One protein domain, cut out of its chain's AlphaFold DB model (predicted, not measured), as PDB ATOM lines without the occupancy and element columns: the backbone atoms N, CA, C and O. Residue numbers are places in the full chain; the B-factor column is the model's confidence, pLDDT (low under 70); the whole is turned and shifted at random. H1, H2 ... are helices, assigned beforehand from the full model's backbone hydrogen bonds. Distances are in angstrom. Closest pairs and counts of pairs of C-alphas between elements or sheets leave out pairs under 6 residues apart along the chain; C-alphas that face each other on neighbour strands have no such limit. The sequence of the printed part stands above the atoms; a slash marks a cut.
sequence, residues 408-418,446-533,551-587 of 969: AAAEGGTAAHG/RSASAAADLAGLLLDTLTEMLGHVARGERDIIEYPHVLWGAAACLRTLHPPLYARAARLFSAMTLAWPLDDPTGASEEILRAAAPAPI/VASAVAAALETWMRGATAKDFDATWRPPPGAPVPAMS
ATOM      1  N   ALA A 408     345.445 194.847 221.488       75.94
ATOM      2  CA  ALA A 408     345.635 193.456 221.900       75.94
ATOM      3  C   ALA A 408     344.318 192.658 221.884       75.94
ATOM      4  O   ALA A 408     344.307 191.498 221.473       75.94
ATOM      5  N   ALA A 409     343.206 193.273 222.302       75.62
ATOM      6  CA  ALA A 409     341.886 192.647 222.244       75.62
ATOM      7  C   ALA A 409     341.388 192.446 220.800       75.62
ATOM      8  O   ALA A 409     340.763 191.426 220.510       75.62
ATOM      9  N   ALA A 410     341.707 193.372 219.892       75.75
ATOM     10  CA  ALA A 410     341.395 193.262 218.467       75.75
ATOM     11  C   ALA A 410     342.096 192.068 217.795       75.75
ATOM     12  O   ALA A 410     341.517 191.414 216.934       75.75
ATOM     13  N   GLU A 411     343.322 191.748 218.217       68.94
ATOM     14  CA  GLU A 411     344.107 190.619 217.695       68.94
ATOM     15  C   GLU A 411     343.782 189.274 218.385       68.94
ATOM     16  O   GLU A 411     344.453 188.270 218.149       68.94
ATOM     17  N   GLY A 412     342.746 189.226 219.234       58.34
ATOM     18  CA  GLY A 412     342.318 188.012 219.943       58.34
ATOM     19  C   GLY A 412     343.143 187.679 221.195       58.34
ATOM     20  O   GLY A 412     343.032 186.576 221.735       58.34
ATOM     21  N   GLY A 413     343.968 188.614 221.676       53.94
ATOM     22  CA  GLY A 413     344.767 188.464 222.888       53.94
ATOM     23  C   GLY A 413     343.937 188.553 224.173       53.94
ATOM     24  O   GLY A 413     342.995 189.337 224.290       53.94
ATOM     25  N   THR A 414     344.316 187.780 225.197       41.62
ATOM     26  CA  THR A 414     343.808 187.973 226.562       41.62
ATOM     27  C   THR A 414     344.369 189.286 227.109       41.62
ATOM     28  O   THR A 414     345.557 189.356 227.428       41.62
ATOM     29  N   ALA A 415     343.540 190.331 227.194       36.12
ATOM     30  CA  ALA A 415     343.927 191.624 227.755       36.12
ATOM     31  C   ALA A 415     344.525 191.438 229.162       36.12
ATOM     32  O   ALA A 415     343.833 191.018 230.090       36.12
ATOM     33  N   ALA A 416     345.819 191.733 229.328       36.19
ATOM     34  CA  ALA A 416     346.493 191.598 230.617       36.19
ATOM     35  C   ALA A 416     346.083 192.696 231.613       36.19
ATOM     36  O   ALA A 416     346.190 192.474 232.813       36.19
ATOM     37  N   HIS A 417     345.538 193.832 231.157       31.64
ATOM     38  CA  HIS A 417     344.990 194.876 232.025       31.64
ATOM     39  C   HIS A 417     343.750 195.556 231.409       31.64
ATOM     40  O   HIS A 417     343.861 196.344 230.475       31.64
ATOM     41  N   GLY A 418     342.578 195.248 231.985       31.70
ATOM     42  CA  GLY A 418     341.416 196.138 232.109       31.70
ATOM     43  C   GLY A 418     340.594 196.480 230.859       31.70
ATOM     44  O   GLY A 418     340.795 197.533 230.277       31.70
ATOM     45  N   ARG A 446     332.624 190.228 217.266       69.38
ATOM     46  CA  ARG A 446     332.030 191.568 217.441       69.38
ATOM     47  C   ARG A 446     332.781 192.446 218.448       69.38
ATOM     48  O   ARG A 446     332.889 193.650 218.256       69.38
ATOM     49  N   SER A 447     333.286 191.865 219.535       73.00
ATOM     50  CA  SER A 447     334.073 192.623 220.516       73.00
ATOM     51  C   SER A 447     335.503 192.872 220.035       73.00
ATOM     52  O   SER A 447     336.050 193.928 220.329       73.00
ATOM     53  N   ALA A 448     336.072 191.972 219.227       73.31
ATOM     54  CA  ALA A 448     337.354 192.189 218.563       73.31
ATOM     55  C   ALA A 448     337.268 193.311 217.513       73.31
ATOM     56  O   ALA A 448     338.142 194.175 217.474       73.31
ATOM     57  N   SER A 449     336.190 193.364 216.717       78.94
ATOM     58  CA  SER A 449     335.972 194.464 215.767       78.94
ATOM     59  C   SER A 449     335.758 195.802 216.481       78.94
ATOM     60  O   SER A 449     336.411 196.784 216.143       78.94
ATOM     61  N   ALA A 450     334.935 195.837 217.536       81.50
ATOM     62  CA  ALA A 450     334.730 197.050 218.332       81.50
ATOM     63  C   ALA A 450     336.021 197.522 219.030       81.50
ATOM     64  O   ALA A 450     336.264 198.724 219.154       81.50
ATOM     65  N   ALA A 451     336.876 196.589 219.457       83.81
ATOM     66  CA  ALA A 451     338.195 196.898 219.994       83.81
ATOM     67  C   ALA A 451     339.132 197.480 218.923       83.81
ATOM     68  O   ALA A 451     339.857 198.433 219.209       83.81
ATOM     69  N   ALA A 452     339.091 196.960 217.691       83.44
ATOM     70  CA  ALA A 452     339.858 197.496 216.566       83.44
ATOM     71  C   ALA A 452     339.419 198.926 216.213       83.44
ATOM     72  O   ALA A 452     340.267 199.794 215.995       83.44
ATOM     73  N   ASP A 453     338.109 199.184 216.218       87.19
ATOM     74  CA  ASP A 453     337.545 200.514 215.990       87.19
ATOM     75  C   ASP A 453     337.959 201.497 217.088       87.19
ATOM     76  O   ASP A 453     338.379 202.618 216.787       87.19
ATOM     77  N   LEU A 454     337.904 201.076 218.358       90.19
ATOM     78  CA  LEU A 454     338.383 201.883 219.480       90.19
ATOM     79  C   LEU A 454     339.880 202.185 219.354       90.19
ATOM     80  O   LEU A 454     340.277 203.338 219.507       90.19
ATOM     81  N   ALA A 455     340.705 201.184 219.041       90.31
ATOM     82  CA  ALA A 455     342.141 201.365 218.841       90.31
ATOM     83  C   ALA A 455     342.427 202.357 217.701       90.31
ATOM     84  O   ALA A 455     343.264 203.250 217.837       90.31
ATOM     85  N   GLY A 456     341.682 202.261 216.595       90.62
ATOM     86  CA  GLY A 456     341.757 203.218 215.495       90.62
ATOM     87  C   GLY A 456     341.397 204.640 215.928       90.62
ATOM     88  O   GLY A 456     342.136 205.576 215.635       90.62
ATOM     89  N   LEU A 457     340.296 204.811 216.665       91.31
ATOM     90  CA  LEU A 457     339.880 206.120 217.184       91.31
ATOM     91  C   LEU A 457     340.902 206.698 218.163       91.31
ATOM     92  O   LEU A 457     341.170 207.892 218.121       91.31
ATOM     93  N   LEU A 458     341.507 205.867 219.011       93.75
ATOM     94  CA  LEU A 458     342.552 206.297 219.935       93.75
ATOM     95  C   LEU A 458     343.787 206.824 219.190       93.75
ATOM     96  O   LEU A 458     344.319 207.869 219.563       93.75
ATOM     97  N   LEU A 459     344.200 206.178 218.096       93.44
ATOM     98  CA  LEU A 459     345.272 206.690 217.231       93.44
ATOM     99  C   LEU A 459     344.916 208.047 216.608       93.44
ATOM    100  O   LEU A 459     345.757 208.948 216.586       93.44
ATOM    101  N   ASP A 460     343.676 208.219 216.143       91.62
ATOM    102  CA  ASP A 460     343.209 209.500 215.601       91.62
ATOM    103  C   ASP A 460     343.178 210.589 216.684       91.62
ATOM    104  O   ASP A 460     343.668 211.693 216.450       91.62
ATOM    105  N   THR A 461     342.697 210.268 217.892       90.94
ATOM    106  CA  THR A 461     342.646 211.214 219.022       90.94
ATOM    107  C   THR A 461     344.039 211.665 219.444       90.94
ATOM    108  O   THR A 461     344.275 212.861 219.592       90.94
ATOM    109  N   LEU A 462     344.998 210.736 219.547       92.38
ATOM    110  CA  LEU A 462     346.398 211.056 219.818       92.38
ATOM    111  C   LEU A 462     346.982 211.942 218.716       92.38
ATOM    112  O   LEU A 462     347.707 212.887 219.016       92.38
ATOM    113  N   THR A 463     346.644 211.678 217.451       90.75
ATOM    114  CA  THR A 463     347.102 212.490 216.313       90.75
ATOM    115  C   THR A 463     346.549 213.916 216.376       90.75
ATOM    116  O   THR A 463     347.297 214.870 216.162       90.75
ATOM    117  N   GLU A 464     345.259 214.085 216.681       88.06
ATOM    118  CA  GLU A 464     344.608 215.397 216.783       88.06
ATOM    119  C   GLU A 464     345.128 216.198 217.984       88.06
ATOM    120  O   GLU A 464     345.571 217.336 217.819       88.06
ATOM    121  N   MET A 465     345.177 215.587 219.173       87.12
ATOM    122  CA  MET A 465     345.686 216.233 220.389       87.12
ATOM    123  C   MET A 465     347.165 216.619 220.255       87.12
ATOM    124  O   MET A 465     347.562 217.711 220.668       87.12
ATOM    125  N   LEU A 466     347.981 215.772 219.618       86.25
ATOM    126  CA  LEU A 466     349.376 216.098 219.323       86.25
ATOM    127  C   LEU A 466     349.487 217.271 218.341       86.25
ATOM    128  O   LEU A 466     350.361 218.119 218.503       86.25
ATOM    129  N   GLY A 467     348.589 217.373 217.357       82.56
ATOM    130  CA  GLY A 467     348.536 218.505 216.429       82.56
ATOM    131  C   GLY A 467     348.359 219.862 217.123       82.56
ATOM    132  O   GLY A 467     348.832 220.879 216.612       82.56
ATOM    133  N   HIS A 468     347.735 219.885 218.305       80.69
ATOM    134  CA  HIS A 468     347.585 221.090 219.123       80.69
ATOM    135  C   HIS A 468     348.825 221.423 219.969       80.69
ATOM    136  O   HIS A 468     349.059 222.606 220.239       80.69
ATOM    137  N   VAL A 469     349.622 220.410 220.330       74.81
ATOM    138  CA  VAL A 469     350.883 220.523 221.091       74.81
ATOM    139  C   VAL A 469     352.074 220.841 220.192       74.81
ATOM    140  O   VAL A 469     352.954 221.591 220.590       74.81
ATOM    141  N   ALA A 470     352.091 220.318 218.964       62.75
ATOM    142  CA  ALA A 470     353.189 220.411 218.002       62.75
ATOM    143  C   ALA A 470     353.367 221.820 217.387       62.75
ATOM    144  O   ALA A 470     353.430 221.983 216.165       62.75
ATOM    145  N   ARG A 471     353.435 222.865 218.224       64.94
ATOM    146  CA  ARG A 471     353.742 224.246 217.821       64.94
ATOM    147  C   ARG A 471     355.251 224.488 217.735       64.94
ATOM    148  O   ARG A 471     355.667 225.343 216.954       64.94
ATOM    149  N   GLY A 472     356.064 223.709 218.457       61.59
ATOM    150  CA  GLY A 472     357.523 223.715 218.357       61.59
ATOM    151  C   GLY A 472     358.162 222.337 218.561       61.59
ATOM    152  O   GLY A 472     357.574 221.436 219.148       61.59
ATOM    153  N   GLU A 473     359.407 222.184 218.095       68.44
ATOM    154  CA  GLU A 473     360.204 220.949 218.238       68.44
ATOM    155  C   GLU A 473     360.402 220.530 219.708       68.44
ATOM    156  O   GLU A 473     360.546 219.346 219.995       68.44
ATOM    157  N   ARG A 474     360.394 221.493 220.642       69.44
ATOM    158  CA  ARG A 474     360.597 221.260 222.083       69.44
ATOM    159  C   ARG A 474     359.465 220.460 222.720       69.44
ATOM    160  O   ARG A 474     359.737 219.623 223.569       69.44
ATOM    161  N   ASP A 475     358.238 220.679 222.265       74.81
ATOM    162  CA  ASP A 475     357.046 220.109 222.893       74.81
ATOM    163  C   ASP A 475     356.883 218.623 222.532       74.81
ATOM    164  O   ASP A 475     356.346 217.834 223.295       74.81
ATOM    165  N   ILE A 476     357.388 218.203 221.368       80.88
ATOM    166  CA  ILE A 476     357.225 216.832 220.858       80.88
ATOM    167  C   ILE A 476     358.197 215.846 221.512       80.88
ATOM    168  O   ILE A 476     357.879 214.663 221.637       80.88
ATOM    169  N   ILE A 477     359.371 216.317 221.946       79.06
ATOM    170  CA  ILE A 477     360.430 215.449 222.487       79.06
ATOM    171  C   ILE A 477     360.011 214.779 223.800       79.06
ATOM    172  O   ILE A 477     360.529 213.717 224.138       79.06
ATOM    173  N   GLU A 478     359.034 215.339 224.512       81.12
ATOM    174  CA  GLU A 478     358.485 214.757 225.740       81.12
ATOM    175  C   GLU A 478     357.633 213.496 225.494       81.12
ATOM    176  O   GLU A 478     357.351 212.746 226.432       81.12
ATOM    177  N   TYR A 479     357.279 213.198 224.236       85.75
ATOM    178  CA  TYR A 479     356.348 212.123 223.872       85.75
ATOM    179  C   TYR A 479     356.968 210.949 223.082       85.75
ATOM    180  O   TYR A 479     356.323 210.433 222.166       85.75
ATOM    181  N   PRO A 480     358.170 210.427 223.402       85.06
ATOM    182  CA  PRO A 480     358.766 209.342 222.620       85.06
ATOM    183  C   PRO A 480     357.979 208.024 222.739       85.06
ATOM    184  O   PRO A 480     357.994 207.205 221.822       85.06
ATOM    185  N   HIS A 481     357.252 207.811 223.844       83.81
ATOM    186  CA  HIS A 481     356.403 206.630 224.046       83.81
ATOM    187  C   HIS A 481     355.218 206.582 223.079       83.81
ATOM    188  O   HIS A 481     354.840 205.491 222.663       83.81
ATOM    189  N   VAL A 482     354.665 207.731 222.675       88.88
ATOM    190  CA  VAL A 482     353.565 207.786 221.696       88.88
ATOM    191  C   VAL A 482     354.059 207.342 220.315       88.88
ATOM    192  O   VAL A 482     353.368 206.587 219.631       88.88
ATOM    193  N   LEU A 483     355.295 207.706 219.946       89.12
ATOM    194  CA  LEU A 483     355.913 207.304 218.677       89.12
ATOM    195  C   LEU A 483     356.105 205.791 218.620       89.12
ATOM    196  O   LEU A 483     355.726 205.152 217.638       89.12
ATOM    197  N   TRP A 484     356.653 205.204 219.685       86.12
ATOM    198  CA  TRP A 484     356.829 203.754 219.772       86.12
ATOM    199  C   TRP A 484     355.503 202.997 219.902       86.12
ATOM    200  O   TRP A 484     355.391 201.882 219.395       86.12
ATOM    201  N   GLY A 485     354.487 203.615 220.509       84.88
ATOM    202  CA  GLY A 485     353.110 203.126 220.511       84.88
ATOM    203  C   GLY A 485     352.532 203.009 219.103       84.88
ATOM    204  O   GLY A 485     352.086 201.935 218.703       84.88
ATOM    205  N   ALA A 486     352.631 204.081 218.313       89.56
ATOM    206  CA  ALA A 486     352.224 204.083 216.909       89.56
ATOM    207  C   ALA A 486     353.014 203.051 216.090       89.56
ATOM    208  O   ALA A 486     352.435 202.284 215.320       89.56
ATOM    209  N   ALA A 487     354.332 202.974 216.303       87.25
ATOM    210  CA  ALA A 487     355.190 201.996 215.643       87.25
ATOM    211  C   ALA A 487     354.800 200.545 215.979       87.25
ATOM    212  O   ALA A 487     354.888 199.667 215.121       87.25
ATOM    213  N   ALA A 488     354.339 200.271 217.205       83.31
ATOM    214  CA  ALA A 488     353.891 198.937 217.598       83.31
ATOM    215  C   ALA A 488     352.638 198.520 216.821       83.31
ATOM    216  O   ALA A 488     352.561 197.381 216.357       83.31
ATOM    217  N   CYS A 489     351.722 199.463 216.587       84.31
ATOM    218  CA  CYS A 489     350.520 199.254 215.783       84.31
ATOM    219  C   CYS A 489     350.806 199.036 214.281       84.31
ATOM    220  O   CYS A 489     349.953 198.491 213.582       84.31
ATOM    221  N   LEU A 490     352.001 199.355 213.761       84.00
ATOM    222  CA  LEU A 490     352.376 199.035 212.369       84.00
ATOM    223  C   LEU A 490     352.542 197.523 212.113       84.00
ATOM    224  O   LEU A 490     352.540 197.071 210.964       84.00
ATOM    225  N   ARG A 491     352.663 196.706 213.165       81.12
ATOM    226  CA  ARG A 491     352.720 195.239 213.031       81.12
ATOM    227  C   ARG A 491     351.371 194.610 212.707       81.12
ATOM    228  O   ARG A 491     351.340 193.503 212.173       81.12
ATOM    229  N   THR A 492     350.290 195.335 212.967       79.12
ATOM    230  CA  THR A 492     348.922 194.853 212.790       79.12
ATOM    231  C   THR A 492     348.676 194.418 211.343       79.12
ATOM    232  O   THR A 492     349.233 194.962 210.376       79.12
ATOM    233  N   LEU A 493     347.851 193.388 211.172       73.50
ATOM    234  CA  LEU A 493     347.406 192.953 209.844       73.50
ATOM    235  C   LEU A 493     346.182 193.743 209.369       73.50
ATOM    236  O   LEU A 493     346.012 193.901 208.159       73.50
ATOM    237  N   HIS A 494     345.414 194.308 210.306       79.56
ATOM    238  CA  HIS A 494     344.189 195.066 210.066       79.56
ATOM    239  C   HIS A 494     344.464 196.378 209.291       79.56
ATOM    240  O   HIS A 494     345.090 197.288 209.843       79.56
ATOM    241  N   PRO A 495     344.021 196.507 208.021       80.56
ATOM    242  CA  PRO A 495     344.364 197.645 207.161       80.56
ATOM    243  C   PRO A 495     344.034 199.044 207.712       80.56
ATOM    244  O   PRO A 495     344.949 199.871 207.740       80.56
ATOM    245  N   PRO A 496     342.823 199.330 208.233       84.69
ATOM    246  CA  PRO A 496     342.495 200.693 208.656       84.69
ATOM    247  C   PRO A 496     343.206 201.079 209.961       84.69
ATOM    248  O   PRO A 496     343.539 202.245 210.168       84.69
ATOM    249  N   LEU A 497     343.505 200.103 210.827       85.44
ATOM    250  CA  LEU A 497     344.292 200.337 212.042       85.44
ATOM    251  C   LEU A 497     345.743 200.675 211.679       85.44
ATOM    252  O   LEU A 497     346.312 201.628 212.209       85.44
ATOM    253  N   TYR A 498     346.310 199.938 210.720       87.94
ATOM    254  CA  TYR A 498     347.632 200.214 210.170       87.94
ATOM    255  C   TYR A 498     347.710 201.618 209.547       87.94
ATOM    256  O   TYR A 498     348.656 202.352 209.824       87.94
ATOM    257  N   ALA A 499     346.718 202.026 208.745       89.12
ATOM    258  CA  ALA A 499     346.708 203.342 208.100       89.12
ATOM    259  C   ALA A 499     346.705 204.495 209.122       89.12
ATOM    260  O   ALA A 499     347.499 205.433 209.008       89.12
ATOM    261  N   ARG A 500     345.887 204.391 210.178       92.38
ATOM    262  CA  ARG A 500     345.852 205.371 211.280       92.38
ATOM    263  C   ARG A 500     347.147 205.374 212.096       92.38
ATOM    264  O   ARG A 500     347.637 206.439 212.469       92.38
ATOM    265  N   ALA A 501     347.761 204.210 212.304       92.00
ATOM    266  CA  ALA A 501     349.065 204.105 212.959       92.00
ATOM    267  C   ALA A 501     350.176 204.763 212.125       92.00
ATOM    268  O   ALA A 501     350.977 205.529 212.662       92.00
ATOM    269  N   ALA A 502     350.191 204.534 210.808       91.00
ATOM    270  CA  ALA A 502     351.120 205.180 209.882       91.00
ATOM    271  C   ALA A 502     350.925 206.705 209.854       91.00
ATOM    272  O   ALA A 502     351.899 207.461 209.788       91.00
ATOM    273  N   ARG A 503     349.680 207.182 209.963       92.56
ATOM    274  CA  ARG A 503     349.366 208.610 210.077       92.56
ATOM    275  C   ARG A 503     349.946 209.229 211.349       92.56
ATOM    276  O   ARG A 503     350.650 210.231 211.241       92.56
ATOM    277  N   LEU A 504     349.726 208.628 212.520       92.25
ATOM    278  CA  LEU A 504     350.311 209.114 213.778       92.25
ATOM    279  C   LEU A 504     351.845 209.066 213.735       92.25
ATOM    280  O   LEU A 504     352.511 210.049 214.049       92.25
ATOM    281  N   PHE A 505     352.413 207.948 213.276       92.00
ATOM    282  CA  PHE A 505     353.861 207.777 213.165       92.00
ATOM    283  C   PHE A 505     354.497 208.828 212.241       92.00
ATOM    284  O   PHE A 505     355.512 209.436 212.588       92.00
ATOM    285  N   SER A 506     353.897 209.086 211.076       89.25
ATOM    286  CA  SER A 506     354.377 210.116 210.146       89.25
ATOM    287  C   SER A 506     354.232 211.528 210.714       89.25
ATOM    288  O   SER A 506     355.169 212.314 210.608       89.25
ATOM    289  N   ALA A 507     353.122 211.839 211.392       87.12
ATOM    290  CA  ALA A 507     352.941 213.123 212.067       87.12
ATOM    291  C   ALA A 507     354.030 213.367 213.126       87.12
ATOM    292  O   ALA A 507     354.623 214.444 213.170       87.12
ATOM    293  N   MET A 508     354.350 212.349 213.928       87.12
ATOM    294  CA  MET A 508     355.392 212.438 214.950       87.12
ATOM    295  C   MET A 508     356.796 212.557 214.360       87.12
ATOM    296  O   MET A 508     357.560 213.419 214.775       87.12
ATOM    297  N   THR A 509     357.146 211.723 213.381       85.38
ATOM    298  CA  THR A 509     358.492 211.724 212.778       85.38
ATOM    299  C   THR A 509     358.785 212.973 211.950       85.38
ATOM    300  O   THR A 509     359.938 213.399 211.879       85.38
ATOM    301  N   LEU A 510     357.763 213.590 211.350       81.25
ATOM    302  CA  LEU A 510     357.900 214.881 210.672       81.25
ATOM    303  C   LEU A 510     358.125 216.033 211.653       81.25
ATOM    304  O   LEU A 510     358.818 216.987 211.313       81.25
ATOM    305  N   ALA A 511     357.540 215.945 212.846       81.69
ATOM    306  CA  ALA A 511     357.616 216.994 213.851       81.69
ATOM    307  C   ALA A 511     358.815 216.817 214.814       81.69
ATOM    308  O   ALA A 511     359.262 217.780 215.436       81.69
ATOM    309  N   TRP A 512     359.370 215.604 214.915       83.56
ATOM    310  CA  TRP A 512     360.536 215.292 215.745       83.56
ATOM    311  C   TRP A 512     361.820 215.936 215.195       83.56
ATOM    312  O   TRP A 512     362.094 215.808 213.996       83.56
ATOM    313  N   PRO A 513     362.684 216.537 216.040       77.38
ATOM    314  CA  PRO A 513     363.927 217.173 215.600       77.38
ATOM    315  C   PRO A 513     365.031 216.145 215.308       77.38
ATOM    316  O   PRO A 513     366.095 216.144 215.926       77.38
ATOM    317  N   LEU A 514     364.799 215.254 214.341       75.19
ATOM    318  CA  LEU A 514     365.781 214.266 213.864       75.19
ATOM    319  C   LEU A 514     367.023 214.921 213.236       75.19
ATOM    320  O   LEU A 514     368.042 214.263 213.049       75.19
ATOM    321  N   ASP A 515     366.949 216.216 212.923       67.38
ATOM    322  CA  ASP A 515     368.041 216.985 212.329       67.38
ATOM    323  C   ASP A 515     368.987 217.630 213.356       67.38
ATOM    324  O   ASP A 515     369.945 218.308 212.981       67.38
ATOM    325  N   ASP A 516     368.769 217.366 214.644       70.81
ATOM    326  CA  ASP A 516     369.609 217.819 215.747       70.81
ATOM    327  C   ASP A 516     371.101 217.450 215.530       70.81
ATOM    328  O   ASP A 516     371.443 216.266 215.400       70.81
ATOM    329  N   PRO A 517     372.020 218.440 215.483       65.12
ATOM    330  CA  PRO A 517     373.444 218.191 215.278       65.12
ATOM    331  C   PRO A 517     374.101 217.480 216.466       65.12
ATOM    332  O   PRO A 517     375.169 216.894 216.293       65.12
ATOM    333  N   THR A 518     373.494 217.530 217.655       68.56
ATOM    334  CA  THR A 518     374.036 216.900 218.866       68.56
ATOM    335  C   THR A 518     373.812 215.389 218.878       68.56
ATOM    336  O   THR A 518     374.609 214.648 219.447       68.56
ATOM    337  N   GLY A 519     372.765 214.918 218.190       71.06
ATOM    338  CA  GLY A 519     372.328 213.525 218.208       71.06
ATOM    339  C   GLY A 519     371.571 213.129 219.480       71.06
ATOM    340  O   GLY A 519     371.268 211.945 219.636       71.06
ATOM    341  N   ALA A 520     371.249 214.080 220.362       73.06
ATOM    342  CA  ALA A 520     370.504 213.827 221.591       73.06
ATOM    343  C   ALA A 520     369.056 213.418 221.295       73.06
ATOM    344  O   ALA A 520     368.554 212.464 221.887       73.06
ATOM    345  N   SER A 521     368.402 214.058 220.319       76.75
ATOM    346  CA  SER A 521     367.028 213.712 219.924       76.75
ATOM    347  C   SER A 521     366.888 212.274 219.393       76.75
ATOM    348  O   SER A 521     365.879 211.615 219.642       76.75
ATOM    349  N   GLU A 522     367.901 211.767 218.683       76.56
ATOM    350  CA  GLU A 522     367.964 210.376 218.217       76.56
ATOM    351  C   GLU A 522     368.147 209.408 219.393       76.56
ATOM    352  O   GLU A 522     367.573 208.317 219.415       76.56
ATOM    353  N   GLU A 523     368.969 209.797 220.364       75.94
ATOM    354  CA  GLU A 523     369.264 208.985 221.538       75.94
ATOM    355  C   GLU A 523     368.064 208.884 222.483       75.94
ATOM    356  O   GLU A 523     367.820 207.814 223.036       75.94
ATOM    357  N   ILE A 524     367.255 209.942 222.591       78.94
ATOM    358  CA  ILE A 524     365.975 209.920 223.311       78.94
ATOM    359  C   ILE A 524     365.053 208.841 222.731       78.94
ATOM    360  O   ILE A 524     364.507 208.034 223.485       78.94
ATOM    361  N   LEU A 525     364.927 208.758 221.400       80.38
ATOM    362  CA  LEU A 525     364.125 207.714 220.753       80.38
ATOM    363  C   LEU A 525     364.694 206.315 220.999       80.38
ATOM    364  O   LEU A 525     363.929 205.394 221.280       80.38
ATOM    365  N   ARG A 526     366.020 206.150 220.931       76.75
ATOM    366  CA  ARG A 526     366.681 204.866 221.211       76.75
ATOM    367  C   ARG A 526     366.456 204.419 222.653       76.75
ATOM    368  O   ARG A 526     366.103 203.266 222.880       76.75
ATOM    369  N   ALA A 527     366.667 205.312 223.614       75.12
ATOM    370  CA  ALA A 527     366.508 205.009 225.028       75.12
ATOM    371  C   ALA A 527     365.043 204.696 225.365       75.12
ATOM    372  O   ALA A 527     364.777 203.798 226.157       75.12
ATOM    373  N   ALA A 528     364.091 205.375 224.722       77.75
ATOM    374  CA  ALA A 528     362.663 205.148 224.915       77.75
ATOM    375  C   ALA A 528     362.097 203.915 224.181       77.75
ATOM    376  O   ALA A 528     360.891 203.674 224.262       77.75
ATOM    377  N   ALA A 529     362.924 203.148 223.461       76.06
ATOM    378  CA  ALA A 529     362.470 201.968 222.736       76.06
ATOM    379  C   ALA A 529     361.847 200.922 223.689       76.06
ATOM    380  O   ALA A 529     362.342 200.713 224.803       76.06
ATOM    381  N   PRO A 530     360.755 200.250 223.277       73.75
ATOM    382  CA  PRO A 530     360.023 199.338 224.148       73.75
ATOM    383  C   PRO A 530     360.885 198.130 224.520       73.75
ATOM    384  O   PRO A 530     361.603 197.600 223.679       73.75
ATOM    385  N   ALA A 531     360.794 197.662 225.766       69.31
ATOM    386  CA  ALA A 531     361.532 196.493 226.248       69.31
ATOM    387  C   ALA A 531     360.761 195.174 226.002       69.31
ATOM    388  O   ALA A 531     359.529 195.193 225.948       69.31
ATOM    389  N   PRO A 532     361.448 194.021 225.870       66.12
ATOM    390  CA  PRO A 532     360.808 192.715 225.714       66.12
ATOM    391  C   PRO A 532     359.868 192.379 226.869       66.12
ATOM    392  O   PRO A 532     360.120 192.725 228.029       66.12
ATOM    393  N   ILE A 533     358.792 191.660 226.550       62.44
ATOM    394  CA  ILE A 533     357.829 191.171 227.539       62.44
ATOM    395  C   ILE A 533     358.571 190.281 228.548       62.44
ATOM    396  O   ILE A 533     359.327 189.390 228.166       62.44
ATOM    397  N   VAL A 551     366.523 203.909 232.414       62.34
ATOM    398  CA  VAL A 551     366.053 204.388 231.101       62.34
ATOM    399  C   VAL A 551     365.362 205.742 231.232       62.34
ATOM    400  O   VAL A 551     365.579 206.622 230.409       62.34
ATOM    401  N   ALA A 552     364.563 205.937 232.282       65.06
ATOM    402  CA  ALA A 552     363.906 207.213 232.547       65.06
ATOM    403  C   ALA A 552     364.921 208.323 232.871       65.06
ATOM    404  O   ALA A 552     364.818 209.415 232.321       65.06
ATOM    405  N   SER A 553     365.931 208.037 233.703       66.12
ATOM    406  CA  SER A 553     367.025 208.980 233.987       66.12
ATOM    407  C   SER A 553     367.901 209.245 232.766       66.12
ATOM    408  O   SER A 553     368.291 210.386 232.545       66.12
ATOM    409  N   ALA A 554     368.152 208.229 231.937       65.19
ATOM    410  CA  ALA A 554     368.821 208.389 230.655       65.19
ATOM    411  C   ALA A 554     368.018 209.343 229.745       65.19
ATOM    412  O   ALA A 554     368.528 210.384 229.341       65.19
ATOM    413  N   VAL A 555     366.745 209.060 229.467       68.94
ATOM    414  CA  VAL A 555     365.901 209.943 228.641       68.94
ATOM    415  C   VAL A 555     365.864 211.370 229.204       68.94
ATOM    416  O   VAL A 555     366.017 212.320 228.443       68.94
ATOM    417  N   ALA A 556     365.748 211.528 230.527       71.12
ATOM    418  CA  ALA A 556     365.758 212.836 231.178       71.12
ATOM    419  C   ALA A 556     367.096 213.580 231.012       71.12
ATOM    420  O   ALA A 556     367.093 214.766 230.697       71.12
ATOM    421  N   ALA A 557     368.239 212.906 231.157       69.69
ATOM    422  CA  ALA A 557     369.554 213.522 230.978       69.69
ATOM    423  C   ALA A 557     369.847 213.877 229.505       69.69
ATOM    424  O   ALA A 557     370.436 214.926 229.220       69.69
ATOM    425  N   ALA A 558     369.399 213.052 228.553       69.00
ATOM    426  CA  ALA A 558     369.470 213.368 227.126       69.00
ATOM    427  C   ALA A 558     368.559 214.555 226.760       69.00
ATOM    428  O   ALA A 558     368.958 215.442 226.007       69.00
ATOM    429  N   LEU A 559     367.362 214.625 227.347       72.94
ATOM    430  CA  LEU A 559     366.457 215.763 227.194       72.94
ATOM    431  C   LEU A 559     367.064 217.046 227.775       72.94
ATOM    432  O   LEU A 559     367.043 218.088 227.129       72.94
ATOM    433  N   GLU A 560     367.647 216.981 228.971       73.38
ATOM    434  CA  GLU A 560     368.240 218.143 229.633       73.38
ATOM    435  C   GLU A 560     369.447 218.696 228.856       73.38
ATOM    436  O   GLU A 560     369.588 219.907 228.683       73.38
ATOM    437  N   THR A 561     370.304 217.815 228.332       70.31
ATOM    438  CA  THR A 561     371.436 218.208 227.476       70.31
ATOM    439  C   THR A 561     370.976 218.824 226.157       70.31
ATOM    440  O   THR A 561     371.549 219.833 225.730       70.31
ATOM    441  N   TRP A 562     369.908 218.290 225.558       71.50
ATOM    442  CA  TRP A 562     369.275 218.875 224.380       71.50
ATOM    443  C   TRP A 562     368.684 220.262 224.672       71.50
ATOM    444  O   TRP A 562     368.958 221.219 223.946       71.50
ATOM    445  N   MET A 563     367.955 220.419 225.785       72.50
ATOM    446  CA  MET A 563     367.394 221.708 226.211       72.50
ATOM    447  C   MET A 563     368.475 222.763 226.479       72.50
ATOM    448  O   MET A 563     368.265 223.942 226.189       72.50
ATOM    449  N   ARG A 564     369.645 222.348 226.987       71.38
ATOM    450  CA  ARG A 564     370.810 223.222 227.204       71.38
ATOM    451  C   ARG A 564     371.503 223.663 225.906       71.38
ATOM    452  O   ARG A 564     372.333 224.567 225.963       71.38
ATOM    453  N   GLY A 565     371.179 223.071 224.751       64.81
ATOM    454  CA  GLY A 565     371.787 223.420 223.462       64.81
ATOM    455  C   GLY A 565     373.282 223.092 223.382       64.81
ATOM    456  O   GLY A 565     374.037 223.817 222.735       64.81
ATOM    457  N   ALA A 566     373.714 222.036 224.079       63.69
ATOM    458  CA  ALA A 566     375.108 221.600 224.124       63.69
ATOM    459  C   ALA A 566     375.631 221.244 222.718       63.69
ATOM    460  O   ALA A 566     374.851 220.895 221.840       63.69
ATOM    461  N   THR A 567     376.940 221.316 222.458       64.88
ATOM    462  CA  THR A 567     377.465 220.871 221.154       64.88
ATOM    463  C   THR A 567     377.539 219.340 221.086       64.88
ATOM    464  O   THR A 567     377.557 218.665 222.111       64.88
ATOM    465  N   ALA A 568     377.641 218.758 219.884       65.06
ATOM    466  CA  ALA A 568     377.779 217.303 219.718       65.06
ATOM    467  C   ALA A 568     378.946 216.699 220.526       65.06
ATOM    468  O   ALA A 568     378.842 215.588 221.031       65.06
ATOM    469  N   LYS A 569     380.042 217.454 220.685       64.56
ATOM    470  CA  LYS A 569     381.198 217.039 221.495       64.56
ATOM    471  C   LYS A 569     380.883 217.027 222.989       64.56
ATOM    472  O   LYS A 569     381.354 216.144 223.694       64.56
ATOM    473  N   ASP A 570     380.091 217.990 223.451       64.31
ATOM    474  CA  ASP A 570     379.668 218.079 224.848       64.31
ATOM    475  C   ASP A 570     378.673 216.964 225.181       64.31
ATOM    476  O   ASP A 570     378.752 216.371 226.256       64.31
ATOM    477  N   PHE A 571     377.778 216.625 224.245       67.94
ATOM    478  CA  PHE A 571     376.879 215.480 224.378       67.94
ATOM    479  C   PHE A 571     377.661 214.163 224.442       67.94
ATOM    480  O   PHE A 571     377.505 213.427 225.406       67.94
ATOM    481  N   ASP A 572     378.581 213.905 223.505       66.62
ATOM    482  CA  ASP A 572     379.410 212.686 223.519       66.62
ATOM    483  C   ASP A 572     380.306 212.583 224.778       66.62
ATOM    484  O   ASP A 572     380.648 211.483 225.214       66.62
ATOM    485  N   ALA A 573     380.689 213.714 225.383       64.56
ATOM    486  CA  ALA A 573     381.470 213.744 226.621       64.56
ATOM    487  C   ALA A 573     380.626 213.505 227.888       64.56
ATOM    488  O   ALA A 573     381.134 212.952 228.866       64.56
ATOM    489  N   THR A 574     379.360 213.932 227.887       64.00
ATOM    490  CA  THR A 574     378.458 213.865 229.052       64.00
ATOM    491  C   THR A 574     377.561 212.633 229.045       64.00
ATOM    492  O   THR A 574     377.245 212.094 230.106       64.00
ATOM    493  N   TRP A 575     377.175 212.157 227.867       66.19
ATOM    494  CA  TRP A 575     376.281 211.029 227.696       66.19
ATOM    495  C   TRP A 575     377.039 209.704 227.620       66.19
ATOM    496  O   TRP A 575     377.934 209.516 226.796       66.19
ATOM    497  N   ARG A 576     376.628 208.733 228.441       65.12
ATOM    498  CA  ARG A 576     377.005 207.326 228.275       65.12
ATOM    499  C   ARG A 576     375.753 206.457 228.329       65.12
ATOM    500  O   ARG A 576     374.952 206.646 229.245       65.12
ATOM    501  N   PRO A 577     375.589 205.492 227.407       62.12
ATOM    502  CA  PRO A 577     374.462 204.574 227.467       62.12
ATOM    503  C   PRO A 577     374.511 203.792 228.793       62.12
ATOM    504  O   PRO A 577     375.595 203.344 229.189       62.12
ATOM    505  N   PRO A 578     373.376 203.628 229.498       61.19
ATOM    506  CA  PRO A 578     373.359 202.943 230.782       61.19
ATOM    507  C   PRO A 578     373.835 201.486 230.619       61.19
ATOM    508  O   PRO A 578     373.295 200.754 229.781       61.19
ATOM    509  N   PRO A 579     374.842 201.037 231.395       55.88
ATOM    510  CA  PRO A 579     375.346 199.673 231.298       55.88
ATOM    511  C   PRO A 579     374.259 198.675 231.725       55.88
ATOM    512  O   PRO A 579     373.667 198.809 232.793       55.88
ATOM    513  N   GLY A 580     373.995 197.666 230.888       55.56
ATOM    514  CA  GLY A 580     373.016 196.607 231.176       55.56
ATOM    515  C   GLY A 580     371.565 196.905 230.776       55.56
ATOM    516  O   GLY A 580     370.664 196.202 231.231       55.56
ATOM    517  N   ALA A 581     371.308 197.917 229.937       57.84
ATOM    518  CA  ALA A 581     369.976 198.126 229.366       57.84
ATOM    519  C   ALA A 581     369.527 196.896 228.540       57.84
ATOM    520  O   ALA A 581     370.324 196.373 227.754       57.84
ATOM    521  N   PRO A 582     368.279 196.411 228.704       59.81
ATOM    522  CA  PRO A 582     367.783 195.287 227.920       59.81
ATOM    523  C   PRO A 582     367.738 195.652 226.432       59.81
ATOM    524  O   PRO A 582     367.401 196.780 226.074       59.81
ATOM    525  N   VAL A 583     368.041 194.680 225.568       64.69
ATOM    526  CA  VAL A 583     367.845 194.822 224.117       64.69
ATOM    527  C   VAL A 583     366.367 195.137 223.868       64.69
ATOM    528  O   VAL A 583     365.523 194.423 224.414       64.69
ATOM    529  N   PRO A 584     366.023 196.185 223.102       67.75
ATOM    530  CA  PRO A 584     364.633 196.585 222.924       67.75
ATOM    531  C   PRO A 584     363.836 195.536 222.126       67.75
ATOM    532  O   PRO A 584     364.364 194.876 221.235       67.75
ATOM    533  N   ALA A 585     362.544 195.395 222.438       63.38
ATOM    534  CA  ALA A 585     361.568 194.544 221.745       63.38
ATOM    535  C   ALA A 585     361.264 195.007 220.320       63.38
ATOM    536  O   ALA A 585     360.798 194.236 219.484       63.38
ATOM    537  N   MET A 586     361.434 196.301 220.073       70.69
ATOM    538  CA  MET A 586     361.412 196.874 218.743       70.69
ATOM    539  C   MET A 586     362.669 197.694 218.583       70.69
ATOM    540  O   MET A 586     362.953 198.582 219.384       70.69
ATOM    541  N   SER A 587     363.406 197.380 217.537       67.62
ATOM    542  CA  SER A 587     364.611 198.088 217.178       67.62
ATOM    543  C   SER A 587     364.338 198.997 215.980       67.62
ATOM    544  O   SER A 587     363.411 198.785 215.199       67.62
TER     545      SER A 587
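What this domain is: This is residues 408 to 418, 446 to 533 and 551 to 587 of the 969 residues of the protein "Hypothetical protein" of Micromonas pusilla (UniProt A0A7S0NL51). An elongated, all-helix domain has two helical parts one after the other along its length: a three-helix up-and-down bundle of H1, H3 and H4, each running against the one before it in the chain, and a smaller antiparallel pair, H5 and H6, with H7 at the far end. The short H2 lies between the two parts, residues 408 to 418 lie by the beginning of H1, and residues 575 to 587 run back from H7 with no named element. The printed part has 136 residues, with seven named helices, H1 to H7 in order along the chain, and no named strand. The whole is only just compact, close to loose, with a radius of gyration of the C-alphas of 16.7 A and spans of 55 by 36 by 23 A.

Where its parts are: The printed part begins at Ala 408, and residues 408 to 418 hold no named helix. H1, the longest helix, covers residues 446 to 469, from C-alpha 446 at (332.030, 191.568, 217.441), and is 34.7 A long. H2 is residues 473 to 476, 5.7 A, and H3 is residues 480 to 489, 14.7 A. H4 covers residues 495 to 511, 24.4 A, ending with C-alpha 511 at (357.616, 216.994, 213.851). H5 is residues 520 to 527, 10.3 A; H6 is residues 551 to 563, 18.0 A. H7 is residues 568 to 574, 10.0 A, ending with C-alpha 574 at (378.458, 213.865, 229.052).

How they stand to each other: H4 is the hub, touching H1, H2 and H3. Residues 452 to 463 of H1 touch H4 at a shallow tilt of 16 degrees, the same way; the closest C-alphas, of Gly 456 and Leu 497, are 5.2 A apart. H3 and H4 form a helical hairpin at a shallow tilt of 25 degrees, opposite ways, with the C-alphas of Ala 486 and Ala 501 closest at 5.1 A. H1 and H3 are close but not clearly touching, their closest C-alphas, of Leu 459 and Ala 486, 7.4 A apart. H2 only just touches H4, at residues 508 to 511 of H4, with 3 pairs of C-alphas within 8 A; the closest are Glu 473 and Ala 511, 6.4 A. H5 touches H6 at a shallow tilt of 8 degrees, opposite ways, closest at the C-alphas of Ile 524 and Val 555, 5.3 A. H7 is near H6, with the C-alphas of Thr 561 and Phe 571 closest at 6.8 A. H4 and H5 are apart. Every O i to N i+4 pair is within hydrogen-bond range in H1, H3, H4, H5, H6 and H7; H2 is too short for such a pair, and 0 of its 1 O i to N i+3 pair is within range.

The domain as a whole: The two C-alphas farthest apart, of Arg 446 and Lys 569, are 55.5 A apart. Residues 419 to 445 are not printed, a gap of 18.0 A between C-alphas 418 and 446; residues 534 to 550 are not printed either, 16.0 A between C-alphas 533 and 551. Of the links printed whole, none is long. The mean pLDDT of the printed part is 74.8, and 49 residues are under 70, among them residues 411 to 418 and 565 to 585.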